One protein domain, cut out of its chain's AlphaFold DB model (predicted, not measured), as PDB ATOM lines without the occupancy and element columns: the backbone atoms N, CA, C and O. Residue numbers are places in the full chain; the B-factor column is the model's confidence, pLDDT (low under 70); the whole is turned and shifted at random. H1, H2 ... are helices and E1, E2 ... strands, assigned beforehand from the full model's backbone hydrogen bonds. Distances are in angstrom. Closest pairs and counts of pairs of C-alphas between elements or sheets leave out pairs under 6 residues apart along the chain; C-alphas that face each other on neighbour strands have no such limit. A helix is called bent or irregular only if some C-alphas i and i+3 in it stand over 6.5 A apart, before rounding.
ATOM      1  N   SER A 139     397.084 356.787 349.193       96.81
ATOM      2  CA  SER A 139     396.652 357.634 348.073       96.81
ATOM      3  C   SER A 139     395.247 357.297 347.579       96.81
ATOM      4  O   SER A 139     394.520 358.204 347.194       96.81
ATOM      5  N   ASP A 140     394.819 356.034 347.689       97.50
ATOM      6  CA  ASP A 140     393.444 355.649 347.352       97.50
ATOM      7  C   ASP A 140     392.414 356.329 348.281       97.50
ATOM      8  O   ASP A 140     391.323 356.701 347.856       97.50
ATOM      9  N   ILE A 141     392.754 356.523 349.564       98.00
ATOM     10  CA  ILE A 141     391.875 357.203 350.532       98.00
ATOM     11  C   ILE A 141     391.900 358.723 350.326       98.00
ATOM     12  O   ILE A 141     390.864 359.378 350.444       98.00
ATOM     13  N   GLU A 142     393.062 359.283 349.990       97.44
ATOM     14  CA  GLU A 142     393.199 360.699 349.622       97.44
ATOM     15  C   GLU A 142     392.386 361.036 348.361       97.44
ATOM     16  O   GLU A 142     391.769 362.099 348.297       97.44
ATOM     17  N   GLU A 143     392.318 360.123 347.387       97.56
ATOM     18  CA  GLU A 143     391.475 360.272 346.195       97.56
ATOM     19  C   GLU A 143     389.983 360.333 346.558       97.56
ATOM     20  O   GLU A 143     389.274 361.223 346.090       97.56
ATOM     21  N   ILE A 144     389.510 359.462 347.462       98.00
ATOM     22  CA  ILE A 144     388.113 359.476 347.937       98.00
ATOM     23  C   ILE A 144     387.771 360.797 348.643       98.00
ATOM     24  O   ILE A 144     386.690 361.351 348.423       98.00
ATOM     25  N   GLU A 145     388.666 361.304 349.500       98.12
ATOM     26  CA  GLU A 145     388.487 362.602 350.166       98.12
ATOM     27  C   GLU A 145     388.402 363.731 349.137       98.12
ATOM     28  O   GLU A 145     387.471 364.536 349.186       98.12
ATOM     29  N   LYS A 146     389.351 363.774 348.196       97.94
ATOM     30  CA  LYS A 146     389.417 364.806 347.161       97.94
ATOM     31  C   LYS A 146     388.151 364.832 346.307       97.94
ATOM     32  O   LYS A 146     387.575 365.900 346.126       97.94
ATOM     33  N   ASP A 147     387.686 363.675 345.847       97.31
ATOM     34  CA  ASP A 147     386.439 363.562 345.085       97.31
ATOM     35  C   ASP A 147     385.232 364.069 345.887       97.31
ATOM     36  O   ASP A 147     384.362 364.757 345.350       97.31
ATOM     37  N   GLY A 148     385.181 363.758 347.186       97.50
ATOM     38  CA  GLY A 148     384.126 364.237 348.076       97.50
ATOM     39  C   GLY A 148     384.150 365.752 348.283       97.50
ATOM     40  O   GLY A 148     383.092 366.380 348.315       97.50
ATOM     41  N   LEU A 149     385.342 366.342 348.406       97.94
ATOM     42  CA  LEU A 149     385.523 367.791 348.526       97.94
ATOM     43  C   LEU A 149     385.078 368.508 347.250       97.94
ATOM     44  O   LEU A 149     384.294 369.454 347.328       97.94
ATOM     45  N   ASP A 150     385.508 368.010 346.091       98.00
ATOM     46  CA  ASP A 150     385.107 368.525 344.784       98.00
ATOM     47  C   ASP A 150     383.583 368.444 344.591       98.00
ATOM     48  O   ASP A 150     382.967 369.384 344.084       98.00
ATOM     49  N   ALA A 151     382.958 367.331 344.989       97.56
ATOM     50  CA  ALA A 151     381.509 367.156 344.909       97.56
ATOM     51  C   ALA A 151     380.764 368.125 345.840       97.56
ATOM     52  O   ALA A 151     379.782 368.749 345.430       97.56
ATOM     53  N   LEU A 152     381.261 368.304 347.068       96.75
ATOM     54  CA  LEU A 152     380.692 369.242 348.035       96.75
ATOM     55  C   LEU A 152     380.764 370.685 347.519       96.75
ATOM     56  O   LEU A 152     379.769 371.407 347.597       96.75
ATOM     57  N   GLU A 153     381.899 371.094 346.947       96.62
ATOM     58  CA  GLU A 153     382.083 372.426 346.353       96.62
ATOM     59  C   GLU A 153     381.147 372.660 345.158       96.62
ATOM     60  O   GLU A 153     380.581 373.744 345.012       96.62
ATOM     61  N   LYS A 154     380.927 371.632 344.330       96.56
ATOM     62  CA  LYS A 154     380.065 371.689 343.135       96.56
ATOM     63  C   LYS A 154     378.574 371.487 343.420       96.56
ATOM     64  O   LYS A 154     377.784 371.543 342.481       96.56
ATOM     65  N   TRP A 155     378.186 371.266 344.678       95.62
ATOM     66  CA  TRP A 155     376.811 370.928 345.070       95.62
ATOM     67  C   TRP A 155     376.286 369.658 344.382       95.62
ATOM     68  O   TRP A 155     375.090 369.513 344.121       95.62
ATOM     69  N   ASP A 156     377.191 368.718 344.109       96.12
ATOM     70  CA  ASP A 156     376.866 367.401 343.581       96.12
ATOM     71  C   ASP A 156     376.478 366.464 344.729       96.12
ATOM     72  O   ASP A 156     377.313 365.817 345.368       96.12
ATOM     73  N   ALA A 157     375.177 366.404 345.013       94.81
ATOM     74  CA  ALA A 157     374.667 365.614 346.121       94.81
ATOM     75  C   ALA A 157     374.868 364.101 345.949       94.81
ATOM     76  O   ALA A 157     374.988 363.392 346.957       94.81
ATOM     77  N   ASP A 158     374.916 363.619 344.707       95.00
ATOM     78  CA  ASP A 158     375.169 362.214 344.403       95.00
ATOM     79  C   ASP A 158     376.647 361.892 344.641       95.00
ATOM     80  O   ASP A 158     376.947 360.922 345.340       95.00
ATOM     81  N   GLY A 159     377.561 362.758 344.187       96.75
ATOM     82  CA  GLY A 159     378.997 362.643 344.453       96.75
ATOM     83  C   GLY A 159     379.341 362.670 345.947       96.75
ATOM     84  O   GLY A 159     380.106 361.830 346.429       96.75
ATOM     85  N   VAL A 160     378.710 363.560 346.727       97.19
ATOM     86  CA  VAL A 160     378.874 363.575 348.195       97.19
ATOM     87  C   VAL A 160     378.337 362.280 348.807       97.19
ATOM     88  O   VAL A 160     379.019 361.648 349.613       97.19
ATOM     89  N   SER A 161     377.140 361.836 348.416       95.69
ATOM     90  CA  SER A 161     376.542 360.601 348.946       95.69
ATOM     91  C   SER A 161     377.367 359.353 348.611       95.69
ATOM     92  O   SER A 161     377.457 358.436 349.435       95.69
ATOM     93  N   GLU A 162     377.986 359.316 347.430       97.00
ATOM     94  CA  GLU A 162     378.925 358.274 347.017       97.00
ATOM     95  C   GLU A 162     380.163 358.263 347.921       97.00
ATOM     96  O   GLU A 162     380.465 357.233 348.527       97.00
ATOM     97  N   CYS A 163     380.820 359.414 348.091       97.62
ATOM     98  CA  CYS A 163     381.981 359.567 348.971       97.62
ATOM     99  C   CYS A 163     381.674 359.116 350.410       97.62
ATOM    100  O   CYS A 163     382.397 358.305 350.995       97.62
ATOM    101  N   LEU A 164     380.544 359.561 350.968       97.81
ATOM    102  CA  LEU A 164     380.106 359.148 352.302       97.81
ATOM    103  C   LEU A 164     379.838 357.641 352.385       97.81
ATOM    104  O   LEU A 164     380.150 357.029 353.403       97.81
ATOM    105  N   SER A 165     379.296 357.028 351.329       97.44
ATOM    106  CA  SER A 165     379.066 355.580 351.284       97.44
ATOM    107  C   SER A 165     380.378 354.791 351.280       97.44
ATOM    108  O   SER A 165     380.463 353.755 351.939       97.44
ATOM    109  N   LEU A 166     381.411 355.295 350.596       98.19
ATOM    110  CA  LEU A 166     382.754 354.706 350.594       98.19
ATOM    111  C   LEU A 166     383.385 354.759 351.988       98.19
ATOM    112  O   LEU A 166     383.796 353.726 352.518       98.19
ATOM    113  N   PHE A 167     383.386 355.932 352.629       98.19
ATOM    114  CA  PHE A 167     383.878 356.063 354.003       98.19
ATOM    115  C   PHE A 167     383.069 355.228 354.995       98.19
ATOM    116  O   PHE A 167     383.641 354.621 355.901       98.19
ATOM    117  N   ALA A 168     381.747 355.150 354.820       97.31
ATOM    118  CA  ALA A 168     380.905 354.323 355.669       97.31
ATOM    119  C   ALA A 168     381.273 352.845 355.577       97.31
ATOM    120  O   ALA A 168     381.288 352.155 356.596       97.31
ATOM    121  N   GLU A 169     381.582 352.357 354.379       97.31
ATOM    122  CA  GLU A 169     382.003 350.976 354.195       97.31
ATOM    123  C   GLU A 169     383.345 350.707 354.885       97.31
ATOM    124  O   GLU A 169     383.447 349.765 355.670       97.31
ATOM    125  N   LEU A 170     384.331 351.590 354.696       97.00
ATOM    126  CA  LEU A 170     385.670 351.456 355.288       97.00
ATOM    127  C   LEU A 170     385.675 351.561 356.816       97.00
ATOM    128  O   LEU A 170     386.438 350.872 357.493       97.00
ATOM    129  N   LEU A 171     384.813 352.406 357.380       96.25
ATOM    130  CA  LEU A 171     384.706 352.612 358.827       96.25
ATOM    131  C   LEU A 171     383.679 351.689 359.496       96.25
ATOM    132  O   LEU A 171     383.532 351.728 360.725       96.25
ATOM    133  N   GLY A 172     382.960 350.877 358.717       95.44
ATOM    134  CA  GLY A 172     381.870 350.035 359.201       95.44
ATOM    135  C   GLY A 172     380.657 350.827 359.701       95.44
ATOM    136  O   GLY A 172     379.880 350.315 360.509       95.44
ATOM    137  N   TYR A 173     380.477 352.071 359.251       96.56
ATOM    138  CA  TYR A 173     379.331 352.893 359.624       96.56
ATOM    139  C   TYR A 173     378.043 352.352 359.006       96.56
ATOM    140  O   TYR A 173     378.017 351.718 357.944       96.56
ATOM    141  N   ARG A 174     376.940 352.569 359.720       94.19
ATOM    142  CA  ARG A 174     375.603 352.071 359.388       94.19
ATOM    143  C   ARG A 174     374.573 353.181 359.562       94.19
ATOM    144  O   ARG A 174     374.839 354.207 360.182       94.19
ATOM    145  N   SER A 175     373.376 352.956 359.022       92.81
ATOM    146  CA  SER A 175     372.240 353.852 359.240       92.81
ATOM    147  C   SER A 175     371.853 353.910 360.723       92.81
ATOM    148  O   SER A 175     371.944 352.886 361.412       92.81
ATOM    149  N   PRO A 176     371.349 355.057 361.206       93.50
ATOM    150  CA  PRO A 176     370.988 355.225 362.602       93.50
ATOM    151  C   PRO A 176     369.825 354.313 363.024       93.50
ATOM    152  O   PRO A 176     368.960 353.957 362.203       93.50
ATOM    153  N   PRO A 177     369.727 354.000 364.330       91.69
ATOM    154  CA  PRO A 177     368.502 353.503 364.943       91.69
ATOM    155  C   PRO A 177     367.295 354.395 364.621       91.69
ATOM    156  O   PRO A 177     367.433 355.593 364.385       91.69
ATOM    157  N   LYS A 178     366.079 353.830 364.657       90.69
ATOM    158  CA  LYS A 178     364.843 354.561 364.297       90.69
ATOM    159  C   LYS A 178     364.672 355.883 365.055       90.69
ATOM    160  O   LYS A 178     364.211 356.843 364.457       90.69
ATOM    161  N   VAL A 179     365.053 355.911 366.332       89.75
ATOM    162  CA  VAL A 179     364.941 357.086 367.215       89.75
ATOM    163  C   VAL A 179     365.891 358.232 366.847       89.75
ATOM    164  O   VAL A 179     365.652 359.353 367.260       89.75
ATOM    165  N   MET A 180     366.933 357.955 366.060       91.94
ATOM    166  CA  MET A 180     367.953 358.916 365.621       91.94
ATOM    167  C   MET A 180     367.826 359.257 364.127       91.94
ATOM    168  O   MET A 180     368.727 359.845 363.533       91.94
ATOM    169  N   LYS A 181     366.737 358.840 363.468       91.50
ATOM    170  CA  LYS A 181     366.512 359.163 362.056       91.50
ATOM    171  C   LYS A 181     366.079 360.615 361.905       91.50
ATOM    172  O   LYS A 181     365.141 361.058 362.560       91.50
ATOM    173  N   ILE A 182     366.696 361.307 360.954       90.56
ATOM    174  CA  ILE A 182     366.382 362.696 360.625       90.56
ATOM    175  C   ILE A 182     365.861 362.741 359.187       90.56
ATOM    176  O   ILE A 182     366.481 362.207 358.270       90.56
ATOM    177  N   ILE A 183     364.683 363.334 358.996       86.62
ATOM    178  CA  ILE A 183     364.048 363.457 357.677       86.62
ATOM    179  C   ILE A 183     364.911 364.359 356.785       86.62
ATOM    180  O   ILE A 183     365.453 365.352 357.267       86.62
ATOM    181  N   ASN A 184     365.027 364.028 355.495       86.69
ATOM    182  CA  ASN A 184     365.825 364.757 354.493       86.69
ATOM    183  C   ASN A 184     367.330 364.855 354.807       86.69
ATOM    184  O   ASN A 184     368.017 365.729 354.282       86.69
ATOM    185  N   HIS A 185     367.839 363.964 355.658       92.62
ATOM    186  CA  HIS A 185     369.260 363.864 355.957       92.62
ATOM    187  C   HIS A 185     369.732 362.427 355.769       92.62
ATOM    188  O   HIS A 185     369.060 361.473 356.173       92.62
ATOM    189  N   SER A 186     370.918 362.280 355.187       93.81
ATOM    190  CA  SER A 186     371.677 361.042 355.285       93.81
ATOM    191  C   SER A 186     372.452 361.072 356.595       93.81
ATOM    192  O   SER A 186     373.167 362.030 356.879       93.81
ATOM    193  N   VAL A 187     372.269 360.044 357.417       95.94
ATOM    194  CA  VAL A 187     372.925 359.925 358.718       95.94
ATOM    195  C   VAL A 187     373.625 358.578 358.774       95.94
ATOM    196  O   VAL A 187     373.034 357.551 358.422       95.94
ATOM    197  N   MET A 188     374.870 358.578 359.232       96.75
ATOM    198  CA  MET A 188     375.673 357.369 359.378       96.75
ATOM    199  C   MET A 188     376.624 357.474 360.565       96.75
ATOM    200  O   MET A 188     377.054 358.559 360.938       96.75
ATOM    201  N   GLY A 189     376.943 356.332 361.156       96.69
ATOM    202  CA  GLY A 189     377.863 356.246 362.283       96.69
ATOM    203  C   GLY A 189     378.116 354.803 362.687       96.69
ATOM    204  O   GLY A 189     377.456 353.882 362.190       96.69
ATOM    205  N   SER A 190     379.086 354.584 363.573       95.25
ATOM    206  CA  SER A 190     379.340 353.247 364.114       95.25
ATOM    207  C   SER A 190     378.237 352.858 365.093       95.25
ATOM    208  O   SER A 190     377.780 353.686 365.878       95.25
ATOM    209  N   LEU A 191     377.803 351.599 365.048       94.12
ATOM    210  CA  LEU A 191     376.764 351.067 365.923       94.12
ATOM    211  C   LEU A 191     377.377 350.016 366.841       94.12
ATOM    212  O   LEU A 191     377.842 348.974 366.382       94.12
ATOM    213  N   THR A 192     377.345 350.275 368.143       92.69
ATOM    214  CA  THR A 192     377.808 349.337 369.172       92.69
ATOM    215  C   THR A 192     376.693 349.073 370.174       92.69
ATOM    216  O   THR A 192     375.850 349.927 370.430       92.69
ATOM    217  N   LYS A 193     376.635 347.857 370.716       90.88
ATOM    218  CA  LYS A 193     375.637 347.472 371.716       90.88
ATOM    219  C   LYS A 193     376.350 347.204 373.033       90.88
ATOM    220  O   LYS A 193     377.246 346.365 373.073       90.88
ATOM    221  N   LYS A 194     375.962 347.912 374.091       88.75
ATOM    222  CA  LYS A 194     376.466 347.670 375.448       88.75
ATOM    223  C   LYS A 194     375.899 346.366 376.007       88.75
ATOM    224  O   LYS A 194     374.842 345.903 375.574       88.75
ATOM    225  N   GLU A 195     376.547 345.830 377.040       83.75
ATOM    226  CA  GLU A 195     376.047 344.678 377.808       83.75
ATOM    227  C   GLU A 195     374.644 344.922 378.384       83.75
ATOM    228  O   GLU A 195     373.819 344.014 378.425       83.75
ATOM    229  N   SER A 196     374.329 346.176 378.727       82.94
ATOM    230  CA  SER A 196     373.000 346.613 379.179       82.94
ATOM    231  C   SER A 196     371.903 346.501 378.111       82.94
ATOM    232  O   SER A 196     370.727 346.703 378.406       82.94
ATOM    233  N   GLY A 197     372.264 346.222 376.857       83.94
ATOM    234  CA  GLY A 197     371.352 346.199 375.718       83.94
ATOM    235  C   GLY A 197     371.141 347.558 375.048       83.94
ATOM    236  O   GLY A 197     370.556 347.591 373.964       83.94
ATOM    237  N   GLU A 198     371.646 348.646 375.637       89.56
ATOM    238  CA  GLU A 198     371.631 349.982 375.037       89.56
ATOM    239  C   GLU A 198     372.477 350.018 373.756       89.56
ATOM    240  O   GLU A 198     373.610 349.529 373.720       89.56
ATOM    241  N   VAL A 199     371.928 350.625 372.703       92.62
ATOM    242  CA  VAL A 199     372.650 350.876 371.454       92.62
ATOM    243  C   VAL A 199     373.330 352.238 371.537       92.62
ATOM    244  O   VAL A 199     372.667 353.237 371.801       92.62
ATOM    245  N   MET A 200     374.631 352.274 371.282       95.25
ATOM    246  CA  MET A 200     375.422 353.486 371.101       95.25
ATOM    247  C   MET A 200     375.653 353.715 369.611       95.25
ATOM    248  O   MET A 200     375.925 352.770 368.862       95.25
ATOM    249  N   PHE A 201     375.549 354.968 369.188       96.31
ATOM    250  CA  PHE A 201     375.692 355.365 367.799       96.31
ATOM    251  C   PHE A 201     376.636 356.559 367.676       96.31
ATOM    252  O   PHE A 201     376.345 357.629 368.202       96.31
ATOM    253  N   GLY A 202     377.767 356.375 367.004       93.69
ATOM    254  CA  GLY A 202     378.695 357.458 366.693       93.69
ATOM    255  C   GLY A 202     380.142 356.993 366.466       93.69
ATOM    256  O   GLY A 202     380.439 355.819 366.712       93.69
ATOM    257  N   PRO A 203     381.057 357.867 366.016       96.12
ATOM    258  CA  PRO A 203     380.833 359.249 365.570       96.12
ATOM    259  C   PRO A 203     379.724 359.368 364.522       96.12
ATOM    260  O   PRO A 203     379.524 358.443 363.729       96.12
ATOM    261  N   VAL A 204     378.955 360.456 364.561       97.25
ATOM    262  CA  VAL A 204     377.756 360.652 363.738       97.25
ATOM    263  C   VAL A 204     378.045 361.657 362.635       97.25
ATOM    264  O   VAL A 204     378.288 362.826 362.910       97.25
ATOM    265  N   VAL A 205     377.955 361.211 361.384       97.88
ATOM    266  CA  VAL A 205     377.998 362.069 360.198       97.88
ATOM    267  C   VAL A 205     376.579 362.351 359.736       97.88
ATOM    268  O   VAL A 205     375.777 361.428 359.579       97.88
ATOM    269  N   ILE A 206     376.285 363.624 359.496       97.44
ATOM    270  CA  ILE A 206     374.996 364.117 359.021       97.44
ATOM    271  C   ILE A 206     375.241 364.892 357.732       97.44
ATOM    272  O   ILE A 206     376.002 365.858 357.709       97.44
ATOM    273  N   TYR A 207     374.555 364.491 356.672       97.19
ATOM    274  CA  TYR A 207     374.555 365.176 355.390       97.19
ATOM    275  C   TYR A 207     373.144 365.629 355.033       97.19
ATOM    276  O   TYR A 207     372.221 364.813 354.966       97.19
ATOM    277  N   SER A 208     372.970 366.929 354.803       94.81
ATOM    278  CA  SER A 208     371.712 367.487 354.306       94.81
ATOM    279  C   SER A 208     371.718 367.495 352.785       94.81
ATOM    280  O   SER A 208     372.358 368.346 352.173       94.81
ATOM    281  N   THR A 209     370.962 366.591 352.164       86.44
ATOM    282  CA  THR A 209     370.861 366.517 350.695       86.44
ATOM    283  C   THR A 209     370.161 367.738 350.097       86.44
ATOM    284  O   THR A 209     370.320 368.023 348.918       86.44
ATOM    285  N   THR A 210     369.359 368.454 350.891       87.88
ATOM    286  CA  THR A 210     368.630 369.652 350.446       87.88
ATOM    287  C   THR A 210     369.499 370.906 350.462       87.88
ATOM    288  O   THR A 210     369.360 371.750 349.587       87.88
ATOM    289  N   ASN A 211     370.371 371.039 351.462       90.12
ATOM    290  CA  ASN A 211     371.130 372.271 351.703       90.12
ATOM    291  C   ASN A 211     372.638 372.115 351.456       90.12
ATOM    292  O   ASN A 211     373.376 373.075 351.650       90.12
ATOM    293  N   ASN A 212     373.087 370.915 351.084       92.06
ATOM    294  CA  ASN A 212     374.477 370.585 350.781       92.06
ATOM    295  C   ASN A 212     375.478 370.958 351.899       92.06
ATOM    296  O   ASN A 212     376.533 371.534 351.644       92.06
ATOM    297  N   TYR A 213     375.163 370.631 353.158       93.12
ATOM    298  CA  TYR A 213     376.122 370.748 354.267       93.12
ATOM    299  C   TYR A 213     376.402 369.405 354.931       93.12
ATOM    300  O   TYR A 213     375.518 368.551 355.064       93.12
ATOM    301  N   LEU A 214     377.642 369.267 355.399       96.31
ATOM    302  CA  LEU A 214     378.128 368.156 356.206       96.31
ATOM    303  C   LEU A 214     378.356 368.613 357.636       96.31
ATOM    304  O   LEU A 214     378.911 369.686 357.870       96.31
ATOM    305  N   LYS A 215     377.960 367.770 358.582       97.81
ATOM    306  CA  LYS A 215     378.198 367.959 360.010       97.81
ATOM    307  C   LYS A 215     378.655 366.653 360.628       97.81
ATOM    308  O   LYS A 215     378.186 365.586 360.225       97.81
ATOM    309  N   LEU A 216     379.536 366.740 361.613       97.75
ATOM    310  CA  LEU A 216     379.987 365.583 362.370       97.75
ATOM    311  C   LEU A 216     379.964 365.863 363.867       97.75
ATOM    312  O   LEU A 216     380.475 366.880 364.331       97.75
ATOM    313  N   ILE A 217     379.380 364.917 364.596       97.12
ATOM    314  CA  ILE A 217     379.444 364.802 366.051       97.12
ATOM    315  C   ILE A 217     380.435 363.674 366.335       97.12
ATOM    316  O   ILE A 217     380.197 362.529 365.952       97.12
ATOM    317  N   ASP A 218     381.560 363.988 366.959       93.88
ATOM    318  CA  ASP A 218     382.678 363.066 367.198       93.88
ATOM    319  C   ASP A 218     382.471 362.141 368.408       93.88
ATOM    320  O   ASP A 218     383.270 361.239 368.658       93.88
ATOM    321  N   GLU A 219     381.357 362.303 369.116       93.75
ATOM    322  CA  GLU A 219     380.949 361.457 370.232       93.75
ATOM    323  C   GLU A 219     379.990 360.325 369.829       93.75
ATOM    324  O   GLU A 219     379.314 360.355 368.797       93.75
ATOM    325  N   GLN A 220     379.871 359.329 370.713       94.00
ATOM    326  CA  GLN A 220     378.786 358.354 370.659       94.00
ATOM    327  C   GLN A 220     377.558 358.833 371.433       94.00
ATOM    328  O   GLN A 220     377.649 359.278 372.579       94.00
ATOM    329  N   ILE A 221     376.390 358.640 370.828       94.88
ATOM    330  CA  ILE A 221     375.088 358.973 371.393       94.88
ATOM    331  C   ILE A 221     374.367 357.683 371.780       94.88
ATOM    332  O   ILE A 221     374.245 356.755 370.976       94.88
ATOM    333  N   GLY A 222     373.893 357.611 373.022       93.56
ATOM    334  CA  GLY A 222     373.087 356.492 373.500       93.56
ATOM    335  C   GLY A 222     371.663 356.551 372.959       93.56
ATOM    336  O   GLY A 222     371.037 357.605 372.922       93.56
ATOM    337  N   SER A 223     371.108 355.407 372.568       91.00
ATOM    338  CA  SER A 223     369.718 355.297 372.091       91.00
ATOM    339  C   SER A 223     368.661 355.693 373.130       91.00
ATOM    340  O   SER A 223     367.504 355.902 372.763       91.00
ATOM    341  N   LEU A 224     369.046 355.781 374.406       90.31
ATOM    342  CA  LEU A 224     368.189 356.189 375.519       90.31
ATOM    343  C   LEU A 224     368.471 357.625 375.993       90.31
ATOM    344  O   LEU A 224     367.705 358.158 376.797       90.31
ATOM    345  N   ASP A 225     369.534 358.253 375.487       92.69
ATOM    346  CA  ASP A 225     369.958 359.602 375.855       92.69
ATOM    347  C   ASP A 225     369.170 360.642 375.051       92.69
ATOM    348  O   ASP A 225     369.557 361.067 373.960       92.69
ATOM    349  N   LYS A 226     367.998 361.013 375.574       93.31
ATOM    350  CA  LYS A 226     367.082 361.937 374.894       93.31
ATOM    351  C   LYS A 226     367.696 363.317 374.669       93.31
ATOM    352  O   LYS A 226     367.435 363.901 373.625       93.31
ATOM    353  N   GLU A 227     368.502 363.804 375.610       94.69
ATOM    354  CA  GLU A 227     369.121 365.131 375.533       94.69
ATOM    355  C   GLU A 227     370.138 365.178 374.395       94.69
ATOM    356  O   GLU A 227     370.070 366.058 373.535       94.69
ATOM    357  N   LYS A 228     371.023 364.176 374.302       94.31
ATOM    358  CA  LYS A 228     371.979 364.105 373.190       94.31
ATOM    359  C   LYS A 228     371.311 363.829 371.842       94.31
ATOM    360  O   LYS A 228     371.790 364.314 370.818       94.31
ATOM    361  N   ILE A 229     370.212 363.073 371.811       94.75
ATOM    362  CA  ILE A 229     369.429 362.886 370.580       94.75
ATOM    363  C   ILE A 229     368.814 364.220 370.137       94.75
ATOM    364  O   ILE A 229     368.913 364.572 368.963       94.75
ATOM    365  N   GLU A 230     368.216 364.987 371.048       94.75
ATOM    366  CA  GLU A 230     367.655 366.307 370.737       94.75
ATOM    367  C   GLU A 230     368.733 367.283 370.247       94.75
ATOM    368  O   GLU A 230     368.552 367.924 369.209       94.75
ATOM    369  N   LEU A 231     369.895 367.298 370.905       93.88
ATOM    370  CA  LEU A 231     371.072 368.048 370.465       93.88
ATOM    371  C   LEU A 231     371.499 367.658 369.043       93.88
ATOM    372  O   LEU A 231     371.703 368.523 368.192       93.88
ATOM    373  N   MET A 232     371.568 366.361 368.733       94.88
ATOM    374  CA  MET A 232     371.862 365.883 367.378       94.88
ATOM    375  C   MET A 232     370.848 366.417 366.357       94.88
ATOM    376  O   MET A 232     371.241 366.841 365.268       94.88
ATOM    377  N   HIS A 233     369.555 366.440 366.693       93.81
ATOM    378  CA  HIS A 233     368.531 367.030 365.832       93.81
ATOM    379  C   HIS A 233     368.727 368.543 365.653       93.81
ATOM    380  O   HIS A 233     368.574 369.034 364.534       93.81
ATOM    381  N   HIS A 234     369.085 369.280 366.707       94.44
ATOM    382  CA  HIS A 234     369.389 370.713 366.635       94.44
ATOM    383  C   HIS A 234     370.601 371.016 365.759       94.44
ATOM    384  O   HIS A 234     370.531 371.914 364.914       94.44
ATOM    385  N   ILE A 235     371.671 370.236 365.905       94.69
ATOM    386  CA  ILE A 235     372.861 370.320 365.059       94.69
ATOM    387  C   ILE A 235     372.480 370.065 363.603       94.69
ATOM    388  O   ILE A 235     372.822 370.866 362.728       94.69
ATOM    389  N   ALA A 236     371.718 368.994 363.352       92.50
ATOM    390  CA  ALA A 236     371.278 368.627 362.015       92.50
ATOM    391  C   ALA A 236     370.505 369.756 361.342       92.50
ATOM    392  O   ALA A 236     370.812 370.067 360.209       92.50
ATOM    393  N   VAL A 237     369.562 370.416 362.026       91.06
ATOM    394  CA  VAL A 237     368.764 371.506 361.430       91.06
ATOM    395  C   VAL A 237     369.438 372.885 361.485       91.06
ATOM    396  O   VAL A 237     368.828 373.871 361.078       91.06
ATOM    397  N   GLY A 238     370.670 372.980 361.996       89.38
ATOM    398  CA  GLY A 238     371.435 374.230 362.055       89.38
ATOM    399  C   GLY A 238     371.074 375.176 363.204       89.38
ATOM    400  O   GLY A 238     371.467 376.338 363.167       89.38
ATOM    401  N   LYS A 239     370.348 374.704 364.224       91.62
ATOM    402  CA  LYS A 239     370.111 375.471 365.463       91.62
ATOM    403  C   LYS A 239     371.356 375.543 366.347       91.62
ATOM    404  O   LYS A 239     371.504 376.493 367.105       91.62
ATOM    405  N   GLU A 240     372.224 374.542 366.236       93.19
ATOM    406  CA  GLU A 240     373.479 374.439 366.973       93.19
ATOM    407  C   GLU A 240     374.630 374.081 366.021       93.19
ATOM    408  O   GLU A 240     374.419 373.480 364.958       93.19
ATOM    409  N   ALA A 241     375.844 374.496 366.384       92.06
ATOM    410  CA  ALA A 241     377.055 374.207 365.622       92.06
ATOM    411  C   ALA A 241     377.543 372.783 365.912       92.06
ATOM    412  O   ALA A 241     377.478 372.322 367.054       92.06
ATOM    413  N   ALA A 242     378.041 372.089 364.889       94.75
ATOM    414  CA  ALA A 242     378.714 370.810 365.089       94.75
ATOM    415  C   ALA A 242     380.204 371.015 365.427       94.75
ATOM    416  O   ALA A 242     380.791 372.008 364.993       94.75
ATOM    417  N   PRO A 243     380.845 370.055 366.120       93.31
ATOM    418  CA  PRO A 243     382.299 370.041 366.301       93.31
ATOM    419  C   PRO A 243     383.091 370.150 364.989       93.31
ATOM    420  O   PRO A 243     384.110 370.836 364.938       93.31
ATOM    421  N   PHE A 244     382.603 369.517 363.916       96.19
ATOM    422  CA  PHE A 244     383.177 369.632 362.575       96.19
ATOM    423  C   PHE A 244     382.077 369.884 361.543       96.19
ATOM    424  O   PHE A 244     381.028 369.232 361.566       96.19
ATOM    425  N   GLU A 245     382.337 370.790 360.600       96.69
ATOM    426  CA  GLU A 245     381.409 371.142 359.523       96.69
ATOM    427  C   GLU A 245     382.118 371.203 358.160       96.69
ATOM    428  O   GLU A 245     383.315 371.488 358.062       96.69
ATOM    429  N   GLY A 246     381.364 370.920 357.095       95.56
ATOM    430  CA  GLY A 246     381.820 371.031 355.709       95.56
ATOM    431  C   GLY A 246     383.046 370.152 355.400       95.56
ATOM    432  O   GLY A 246     383.054 368.977 355.775       95.56
ATOM    433  N   PRO A 247     384.085 370.693 354.731       96.69
ATOM    434  CA  PRO A 247     385.307 369.964 354.367       96.69
ATOM    435  C   PRO A 247     385.988 369.212 355.517       96.69
ATOM    436  O   PRO A 247     386.515 368.119 355.315       96.69
ATOM    437  N   LEU A 248     385.936 369.760 356.737       97.62
ATOM    438  CA  LEU A 248     386.579 369.159 357.910       97.62
ATOM    439  C   LEU A 248     385.984 367.792 358.272       97.62
ATOM    440  O   LEU A 248     386.666 366.963 358.870       97.62
ATOM    441  N   VAL A 249     384.732 367.530 357.881       98.00
ATOM    442  CA  VAL A 249     384.093 366.221 358.070       98.00
ATOM    443  C   VAL A 249     384.770 365.155 357.211       98.00
ATOM    444  O   VAL A 249     385.060 364.071 357.707       98.00
ATOM    445  N   LEU A 250     385.063 365.450 355.941       97.81
ATOM    446  CA  LEU A 250     385.730 364.497 355.045       97.81
ATOM    447  C   LEU A 250     387.178 364.251 355.473       97.81
ATOM    448  O   LEU A 250     387.623 363.102 355.493       97.81
ATOM    449  N   GLN A 251     387.863 365.304 355.926       97.69
ATOM    450  CA  GLN A 251     389.195 365.183 356.506       97.69
ATOM    451  C   GLN A 251     389.195 364.274 357.735       97.69
ATOM    452  O   GLN A 251     390.023 363.369 357.829       97.69
ATOM    453  N   TYR A 252     388.236 364.454 358.646       97.88
ATOM    454  CA  TYR A 252     388.077 363.571 359.798       97.88
ATOM    455  C   TYR A 252     387.898 362.106 359.367       97.88
ATOM    456  O   TYR A 252     388.569 361.222 359.898       97.88
ATOM    457  N   LEU A 253     387.030 361.836 358.386       98.00
ATOM    458  CA  LEU A 253     386.761 360.471 357.922       98.00
ATOM    459  C   LEU A 253     387.991 359.810 357.296       98.00
ATOM    460  O   LEU A 253     388.265 358.650 357.606       98.00
ATOM    461  N   LYS A 254     388.757 360.541 356.477       97.88
ATOM    462  CA  LYS A 254     390.044 360.064 355.956       97.88
ATOM    463  C   LYS A 254     390.981 359.677 357.093       97.88
ATOM    464  O   LYS A 254     391.486 358.556 357.103       97.88
ATOM    465  N   GLU A 255     391.216 360.585 358.038       97.69
ATOM    466  CA  GLU A 255     392.154 360.342 359.136       97.69
ATOM    467  C   GLU A 255     391.740 359.120 359.968       97.69
ATOM    468  O   GLU A 255     392.585 358.305 360.334       97.69
ATOM    469  N   GLU A 256     390.443 358.926 360.214       96.94
ATOM    470  CA  GLU A 256     389.942 357.736 360.910       96.94
ATOM    471  C   GLU A 256     390.153 356.439 360.121       96.94
ATOM    472  O   GLU A 256     390.479 355.408 360.716       96.94
ATOM    473  N   VAL A 257     390.012 356.460 358.791       97.00
ATOM    474  CA  VAL A 257     390.336 355.291 357.956       97.00
ATOM    475  C   VAL A 257     391.827 354.989 358.039       97.00
ATOM    476  O   VAL A 257     392.203 353.833 358.252       97.00
ATOM    477  N   LEU A 258     392.677 356.009 357.907       96.25
ATOM    478  CA  LEU A 258     394.124 355.832 357.923       96.25
ATOM    479  C   LEU A 258     394.606 355.274 359.266       96.25
ATOM    480  O   LEU A 258     395.337 354.290 359.267       96.25
ATOM    481  N   LYS A 259     394.124 355.810 360.394       95.75
ATOM    482  CA  LYS A 259     394.475 355.334 361.748       95.75
ATOM    483  C   LYS A 259     394.104 353.874 362.022       95.75
ATOM    484  O   LYS A 259     394.704 353.249 362.889       95.75
ATOM    485  N   ARG A 260     393.066 353.343 361.368       92.75
ATOM    486  CA  ARG A 260     392.609 351.957 361.581       92.75
ATOM    487  C   ARG A 260     393.384 350.931 360.763       92.75
ATOM    488  O   ARG A 260     393.339 349.752 361.100       92.75
ATOM    489  N   ASN A 261     394.026 351.363 359.680       86.56
ATOM    490  CA  ASN A 261     394.564 350.470 358.653       86.56
ATOM    491  C   ASN A 261     396.074 350.644 358.408       86.56
ATOM    492  O   ASN A 261     396.653 349.828 357.693       86.56
TER     493      ASN A 261
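This is residues 139 to 261 of the 262 residues of an uncharacterized protein of Desulfobacteraceae bacterium (UniProt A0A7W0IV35). A small sheet of three strands, E1, E2 and E3, with two of them sharply bent, has helices over both faces: H2 and H4 over one, the shorter H3 over the other. H1 packs on H2 and H4 beyond the sheet, and these three helices stand side by side as a triangular bundle. The 123 printed residues hold four named helices and three named strands, in the order H1, H2, E1, E2, E3, H3, H4; the sheet, in the order E1, E2, E3, is antiparallel, and the class is mixed, helices and strands. The whole is compact, with a radius of gyration of the C-alphas of 13.9 A and spans of 40 by 33 by 21 A.

E1, residues 185 to 193, E2, residues 199 to 208, and E3, residues 213 to 217, form a meander, each strand the antiparallel neighbour of the one before. E1 and E2 are a hairpin, with N 188 and O 205 3.0 A apart, within hydrogen-bond range. E2 and E3 are a hairpin too, with N 206 and O 215 2.8 A apart, also within range. E1 bends by 56 degrees at residue 190, and E2 by 69 degrees at residue 203. H2, residues 157 to 171, is on the sheet at a height of 9.8 A, over E1 and E2, and runs along the strands; its closest C-alphas to E1 are those of Ala 168 and Met 188, 7.1 A apart. H4, residues 247 to 261, is on the same face at a height of 11.8 A, over E2 and E3, slantwise to the strands at 34 degrees to E3 on the local plane; the C-alphas of Leu 216 and Val 249 are closest, 6.0 A apart. H3, residues 226 to 236, is on the opposite face at a height of 10.7 A, over E2 and along the strands; the C-alphas of Ile 206 and Ala 236 are the closest of H3 and E2, 6.6 A apart. H1, residues 139 to 153, is not on the sheet. It touches H2, the closest C-alphas being those of Ala 151 and Gly 159, 5.2 A apart, at a tilt of 32 degrees, only just shallow, opposite ways; the two are a helical hairpin. H1 also touches H4, with the C-alphas of Glu 145 and Leu 250 closest at 5.9 A, at a shallow tilt of 16 degrees, opposite ways. H2 touches H4 with residues 167 to 171 alone, and the C-alphas of Leu 171 and Val 257 are closest, 6.3 A apart. H1, H2, H3 and H4 have every O i to N i+4 pair within hydrogen-bond range.

H1 begins at C-alpha 139 (396.652, 357.634, 348.073) and is 20.8 A long from first to last C-alpha, as is H2. E1 measures 23.6 A, E2 23.9 A from C-alpha 199 (372.650, 350.876, 371.454), and E3 13.6 A. H3 measures 15.1 A; H4 measures 22.0 A and ends at C-alpha 261 (394.564, 350.470, 358.653).

The two C-alphas farthest apart are those of Lys 154 and Ser 196, 44.5 A. The printed part has no cut; the link from H2 to E1, residues 172 to 184, is long. No printed residue is under 70 in pLDDT.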